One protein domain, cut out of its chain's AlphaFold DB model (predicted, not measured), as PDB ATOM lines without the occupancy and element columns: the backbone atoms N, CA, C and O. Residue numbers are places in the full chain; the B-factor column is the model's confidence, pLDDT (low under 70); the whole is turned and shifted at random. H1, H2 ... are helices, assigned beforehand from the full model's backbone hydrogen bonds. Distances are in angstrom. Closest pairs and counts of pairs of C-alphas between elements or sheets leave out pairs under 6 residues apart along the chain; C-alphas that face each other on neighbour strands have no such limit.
ATOM      1  N   MET A 209     203.470 246.123 240.785       71.81
ATOM      2  CA  MET A 209     203.874 245.610 239.469       71.81
ATOM      3  C   MET A 209     203.393 246.486 238.301       71.81
ATOM      4  O   MET A 209     204.135 246.708 237.352       71.81
ATOM      5  N   LYS A 210     202.187 247.066 238.382       74.19
ATOM      6  CA  LYS A 210     201.670 247.980 237.348       74.19
ATOM      7  C   LYS A 210     202.535 249.231 237.190       74.19
ATOM      8  O   LYS A 210     202.763 249.681 236.072       74.19
ATOM      9  N   ILE A 211     203.011 249.786 238.306       76.31
ATOM     10  CA  ILE A 211     203.907 250.948 238.316       76.31
ATOM     11  C   ILE A 211     205.289 250.528 237.805       76.31
ATOM     12  O   ILE A 211     205.843 251.218 236.955       76.31
ATOM     13  N   SER A 212     205.806 249.377 238.250       76.50
ATOM     14  CA  SER A 212     207.070 248.811 237.756       76.50
ATOM     15  C   SER A 212     207.070 248.662 236.232       76.50
ATOM     16  O   SER A 212     208.004 249.102 235.569       76.50
ATOM     17  N   LEU A 213     205.992 248.103 235.673       74.62
ATOM     18  CA  LEU A 213     205.808 247.927 234.232       74.62
ATOM     19  C   LEU A 213     205.673 249.258 233.493       74.62
ATOM     20  O   LEU A 213     206.235 249.412 232.415       74.62
ATOM     21  N   ALA A 214     204.939 250.224 234.053       82.19
ATOM     22  CA  ALA A 214     204.807 251.546 233.447       82.19
ATOM     23  C   ALA A 214     206.167 252.261 233.346       82.19
ATOM     24  O   ALA A 214     206.487 252.845 232.309       82.19
ATOM     25  N   ILE A 215     206.990 252.165 234.395       80.56
ATOM     26  CA  ILE A 215     208.348 252.719 234.406       80.56
ATOM     27  C   ILE A 215     209.239 251.980 233.405       80.56
ATOM     28  O   ILE A 215     209.870 252.632 232.580       80.56
ATOM     29  N   ALA A 216     209.230 250.643 233.409       79.31
ATOM     30  CA  ALA A 216     210.018 249.839 232.474       79.31
ATOM     31  C   ALA A 216     209.675 250.165 231.011       79.31
ATOM     32  O   ALA A 216     210.567 250.399 230.204       79.31
ATOM     33  N   ARG A 217     208.384 250.288 230.676       82.88
ATOM     34  CA  ARG A 217     207.934 250.715 229.339       82.88
ATOM     35  C   ARG A 217     208.421 252.111 228.972       82.88
ATOM     36  O   ARG A 217     208.747 252.357 227.818       82.88
ATOM     37  N   THR A 218     208.474 253.019 229.944       84.19
ATOM     38  CA  THR A 218     209.004 254.371 229.724       84.19
ATOM     39  C   THR A 218     210.506 254.325 229.441       84.19
ATOM     40  O   THR A 218     210.958 254.966 228.501       84.19
ATOM     41  N   GLN A 219     211.273 253.539 230.207       81.19
ATOM     42  CA  GLN A 219     212.711 253.349 229.979       81.19
ATOM     43  C   GLN A 219     212.990 252.735 228.601       81.19
ATOM     44  O   GLN A 219     213.832 253.249 227.874       81.19
ATOM     45  N   ILE A 220     212.236 251.701 228.222       81.31
ATOM     46  CA  ILE A 220     212.311 251.068 226.899       81.31
ATOM     47  C   ILE A 220     212.007 252.074 225.791       81.31
ATOM     48  O   ILE A 220     212.780 252.203 224.856       81.31
ATOM     49  N   GLY A 221     210.933 252.859 225.927       82.31
ATOM     50  CA  GLY A 221     210.596 253.874 224.929       82.31
ATOM     51  C   GLY A 221     211.692 254.929 224.738       82.31
ATOM     52  O   GLY A 221     211.853 255.445 223.634       82.31
ATOM     53  N   VAL A 222     212.463 255.238 225.790       78.44
ATOM     54  CA  VAL A 222     213.647 256.105 225.686       78.44
ATOM     55  C   VAL A 222     214.781 255.401 224.938       78.44
ATOM     56  O   VAL A 222     215.364 256.018 224.052       78.44
ATOM     57  N   ILE A 223     215.071 254.135 225.256       78.44
ATOM     58  CA  ILE A 223     216.096 253.328 224.569       78.44
ATOM     59  C   ILE A 223     215.778 253.230 223.070       78.44
ATOM     60  O   ILE A 223     216.582 253.675 222.253       78.44
ATOM     61  N   ASP A 224     214.557 252.819 222.716       81.81
ATOM     62  CA  ASP A 224     214.091 252.711 221.328       81.81
ATOM     63  C   ASP A 224     214.221 254.031 220.558       81.81
ATOM     64  O   ASP A 224     214.518 254.054 219.361       81.81
ATOM     65  N   ALA A 225     213.937 255.159 221.216       82.94
ATOM     66  CA  ALA A 225     214.042 256.470 220.591       82.94
ATOM     67  C   ALA A 225     215.500 256.826 220.274       82.94
ATOM     68  O   ALA A 225     215.759 257.403 219.219       82.94
ATOM     69  N   VAL A 226     216.436 256.480 221.160       77.88
ATOM     70  CA  VAL A 226     217.869 256.747 220.976       77.88
ATOM     71  C   VAL A 226     218.482 255.795 219.942       77.88
ATOM     72  O   VAL A 226     219.248 256.240 219.086       77.88
ATOM     73  N   GLU A 227     218.079 254.528 219.923       79.56
ATOM     74  CA  GLU A 227     218.524 253.562 218.910       79.56
ATOM     75  C   GLU A 227     218.076 253.934 217.503       79.56
ATOM     76  O   GLU A 227     218.871 253.891 216.560       79.56
ATOM     77  N   LYS A 228     216.850 254.452 217.365       84.69
ATOM     78  CA  LYS A 228     216.366 255.032 216.102       84.69
ATOM     79  C   LYS A 228     217.176 256.244 215.641       84.69
ATOM     80  O   LYS A 228     217.170 256.550 214.450       84.69
ATOM     81  N   MET A 229     217.885 256.926 216.542       81.56
ATOM     82  CA  MET A 229     218.831 257.994 216.193       81.56
ATOM     83  C   MET A 229     220.214 257.460 215.782       81.56
ATOM     84  O   MET A 229     221.073 258.243 215.377       81.56
ATOM     85  N   GLY A 230     220.433 256.141 215.831       78.19
ATOM     86  CA  GLY A 230     221.642 255.472 215.350       78.19
ATOM     87  C   GLY A 230     222.676 255.138 216.427       78.19
ATOM     88  O   GLY A 230     223.813 254.810 216.078       78.19
ATOM     89  N   VAL A 231     222.314 255.219 217.709       76.19
ATOM     90  CA  VAL A 231     223.197 254.899 218.841       76.19
ATOM     91  C   VAL A 231     222.725 253.599 219.483       76.19
ATOM     92  O   VAL A 231     221.615 253.558 219.984       76.19
ATOM     93  N   ASP A 232     223.566 252.565 219.474       75.25
ATOM     94  CA  ASP A 232     223.321 251.300 220.185       75.25
ATOM     95  C   ASP A 232     223.472 251.540 221.700       75.25
ATOM     96  O   ASP A 232     224.555 251.923 222.162       75.25
ATOM     97  N   VAL A 233     222.365 251.436 222.445       68.44
ATOM     98  CA  VAL A 233     222.292 251.808 223.871       68.44
ATOM     99  C   VAL A 233     222.302 250.588 224.778       68.44
ATOM    100  O   VAL A 233     222.901 250.650 225.858       68.44
ATOM    101  N   ASP A 234     221.631 249.509 224.389       69.81
ATOM    102  CA  ASP A 234     221.581 248.284 225.180       69.81
ATOM    103  C   ASP A 234     222.785 247.352 224.932       69.81
ATOM    104  O   ASP A 234     223.079 246.494 225.773       69.81
ATOM    105  N   GLY A 235     223.568 247.618 223.880       67.19
ATOM    106  CA  GLY A 235     224.839 246.969 223.586       67.19
ATOM    107  C   GLY A 235     224.689 245.599 222.932       67.19
ATOM    108  O   GLY A 235     225.622 244.792 223.019       67.19
ATOM    109  N   ASP A 236     223.538 245.313 222.324       72.38
ATOM    110  CA  ASP A 236     223.279 244.055 221.621       72.38
ATOM    111  C   ASP A 236     223.833 244.040 220.178       72.38
ATOM    112  O   ASP A 236     223.906 242.984 219.540       72.38
ATOM    113  N   GLY A 237     224.318 245.189 219.693       72.44
ATOM    114  CA  GLY A 237     224.862 245.366 218.349       72.44
ATOM    115  C   GLY A 237     223.804 245.584 217.263       72.44
ATOM    116  O   GLY A 237     224.161 245.642 216.080       72.44
ATOM    117  N   LEU A 238     222.532 245.707 217.640       72.44
ATOM    118  CA  LEU A 238     221.381 245.988 216.789       72.44
ATOM    119  C   LEU A 238     220.859 247.411 217.066       72.44
ATOM    120  O   LEU A 238     221.406 248.169 217.865       72.44
ATOM    121  N   ARG A 239     219.875 247.862 216.280       75.25
ATOM    122  CA  ARG A 239     219.252 249.198 216.423       75.25
ATOM    123  C   ARG A 239     217.737 249.098 216.308       75.25
ATOM    124  O   ARG A 239     217.068 249.989 215.774       75.25
ATOM    125  N   ASP A 240     217.224 247.952 216.725       73.25
ATOM    126  CA  ASP A 240     215.895 247.478 216.374       73.25
ATOM    127  C   ASP A 240     214.886 247.821 217.486       73.25
ATOM    128  O   ASP A 240     213.679 247.617 217.314       73.25
ATOM    129  N   GLY A 241     215.367 248.423 218.583       69.00
ATOM    130  CA  GLY A 241     214.615 248.651 219.803       69.00
ATOM    131  C   GLY A 241     214.431 247.369 220.606       69.00
ATOM    132  O   GLY A 241     214.844 246.276 220.222       69.00
ATOM    133  N   PHE A 242     213.716 247.488 221.716       69.06
ATOM    134  CA  PHE A 242     213.364 246.354 222.553       69.06
ATOM    135  C   PHE A 242     212.427 245.386 221.815       69.06
ATOM    136  O   PHE A 242     211.239 245.657 221.617       69.06
ATOM    137  N   THR A 243     212.946 244.216 221.445       66.69
ATOM    138  CA  THR A 243     212.204 243.204 220.674       66.69
ATOM    139  C   THR A 243     211.495 242.156 221.533       66.69
ATOM    140  O   THR A 243     210.739 241.329 221.016       66.69
ATOM    141  N   GLU A 244     211.738 242.155 222.843       70.75
ATOM    142  CA  GLU A 244     211.249 241.124 223.756       70.75
ATOM    143  C   GLU A 244     209.771 241.299 224.149       70.75
ATOM    144  O   GLU A 244     209.157 242.366 224.047       70.75
ATOM    145  N   THR A 245     209.153 240.212 224.616       72.81
ATOM    146  CA  THR A 245     207.711 240.203 224.913       72.81
ATOM    147  C   THR A 245     207.363 240.882 226.243       72.81
ATOM    148  O   THR A 245     208.133 240.893 227.202       72.81
ATOM    149  N   SER A 246     206.124 241.378 226.370       68.25
ATOM    150  CA  SER A 246     205.614 241.883 227.660       68.25
ATOM    151  C   SER A 246     205.646 240.825 228.773       68.25
ATOM    152  O   SER A 246     205.835 241.173 229.934       68.25
ATOM    153  N   ALA A 247     205.526 239.538 228.425       71.00
ATOM    154  CA  ALA A 247     205.651 238.430 229.370       71.00
ATOM    155  C   ALA A 247     207.088 238.275 229.899       71.00
ATOM    156  O   ALA A 247     207.275 238.019 231.087       71.00
ATOM    157  N   PHE A 248     208.100 238.489 229.050       74.06
ATOM    158  CA  PHE A 248     209.500 238.542 229.477       74.06
ATOM    159  C   PHE A 248     209.739 239.694 230.462       74.06
ATOM    160  O   PHE A 248     210.365 239.488 231.497       74.06
ATOM    161  N   LEU A 249     209.176 240.880 230.203       70.19
ATOM    162  CA  LEU A 249     209.279 242.020 231.125       70.19
ATOM    163  C   LEU A 249     208.628 241.749 232.481       70.19
ATOM    164  O   LEU A 249     209.201 242.083 233.516       70.19
ATOM    165  N   GLU A 250     207.440 241.148 232.490       69.19
ATOM    166  CA  GLU A 250     206.752 240.772 233.727       69.19
ATOM    167  C   GLU A 250     207.553 239.738 234.527       69.19
ATOM    168  O   GLU A 250     207.717 239.906 235.738       69.19
ATOM    169  N   ALA A 251     208.118 238.728 233.858       66.00
ATOM    170  CA  ALA A 251     208.994 237.739 234.483       66.00
ATOM    171  C   ALA A 251     210.279 238.382 235.033       66.00
ATOM    172  O   ALA A 251     210.619 238.182 236.199       66.00
ATOM    173  N   ALA A 252     210.941 239.237 234.250       65.81
ATOM    174  CA  ALA A 252     212.148 239.947 234.662       65.81
ATOM    175  C   ALA A 252     211.897 240.864 235.870       65.81
ATOM    176  O   ALA A 252     212.681 240.881 236.819       65.81
ATOM    177  N   LEU A 253     210.779 241.595 235.888       65.38
ATOM    178  CA  LEU A 253     210.399 242.447 237.016       65.38
ATOM    179  C   LEU A 253     210.011 241.636 238.257       65.38
ATOM    180  O   LEU A 253     210.364 242.035 239.367       65.38
ATOM    181  N   SER A 254     209.326 240.502 238.077       60.50
ATOM    182  CA  SER A 254     208.948 239.585 239.160       60.50
ATOM    183  C   SER A 254     210.175 238.952 239.818       60.50
ATOM    184  O   SER A 254     210.252 238.872 241.043       60.50
ATOM    185  N   ASP A 255     211.178 238.594 239.019       53.34
ATOM    186  CA  ASP A 255     212.434 238.028 239.505       53.34
ATOM    187  C   ASP A 255     213.407 239.097 240.033       53.34
ATOM    188  O   ASP A 255     214.469 238.759 240.562       53.34
ATOM    189  N   GLY A 256     213.080 240.393 239.917       48.41
ATOM    190  CA  GLY A 256     213.921 241.517 240.347       48.41
ATOM    191  C   GLY A 256     215.123 241.799 239.432       48.41
ATOM    192  O   GLY A 256     216.135 242.349 239.881       48.41
ATOM    193  N   ILE A 257     215.035 241.400 238.165       40.12
ATOM    194  CA  ILE A 257     216.069 241.465 237.127       40.12
ATOM    195  C   ILE A 257     216.088 242.870 236.501       40.12
ATOM    196  O   ILE A 257     215.634 243.104 235.393       40.12
ATOM    197  N   TRP A 258     216.648 243.832 237.233       38.72
ATOM    198  CA  TRP A 258     217.422 244.936 236.626       38.72
ATOM    199  C   TRP A 258     218.918 244.827 236.977       38.72
ATOM    200  O   TRP A 258     219.753 245.663 236.625       38.72
ATOM    201  N   SER A 259     219.286 243.739 237.653       33.78
ATOM    202  CA  SER A 259     220.657 243.266 237.740       33.78
ATOM    203  C   SER A 259     220.880 242.304 236.577       33.78
ATOM    204  O   SER A 259     220.306 241.221 236.577       33.78
ATOM    205  N   ALA A 260     221.684 242.669 235.576       29.12
ATOM    206  CA  ALA A 260     222.414 241.649 234.819       29.12
ATOM    207  C   ALA A 260     223.192 240.800 235.850       29.12
ATOM    208  O   ALA A 260     224.184 241.270 236.413       29.12
TER     209      ALA A 260
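What this domain is: This is residues 209 to 260 of the 350 residues of a protein of Candidatus Thalassarchaeaceae archaeon (UniProt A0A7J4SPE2). What would one see first? One long helix, H1, makes the length of an elongated body; a shorter helix, H2, packs at a steep tilt on residues 209 to 216 of H1. The long link, residues 228 to 245, turns in a loop past the far end of H1 and folds back to H2, and residues 255 to 260 form a tail. What is it built of? The 52 printed residues have two named helices, H1 then H2, and no named strand; the class is all helix. It is only just compact, close to loose, with a radius of gyration of the C-alphas of 11.4 A and spans of 31 by 19 by 17 A.

Where its parts are: Where is the longest helix? H1 is residues 209 to 227, 26.5 A from first to last C-alpha, beginning at C-alpha 209 (203.874, 245.610, 239.469) and ending at C-alpha 227 (218.524, 253.562, 218.910). Where is the other helix? H2 is residues 246 to 254, 12.2 A long from first to last C-alpha, ending at C-alpha 254 (208.948, 239.585, 239.160).

How they stand to each other: How does H2 stand to H1? They touch, and H1 does so with residues 209 to 216 alone; the closest C-alphas, those of Ser 212 and Leu 253, are 7.2 A apart. They run opposite ways at a steep tilt of 60 degrees. What do the backbones show? In H1 and H2 every O i to N i+4 pair is within hydrogen-bond range.

The domain as a whole: How large is it? The two C-alphas farthest apart, those of Met 209 and Gly 230, are 31.5 A apart. Is the printed part unbroken? It has no cut, and the link from H1 to H2, 18 residues, is long. Where is confidence low? The mean pLDDT of the printed part is 70.7, and residues 233 to 235, 241 to 243, 246 and 250 to 260 are under 70.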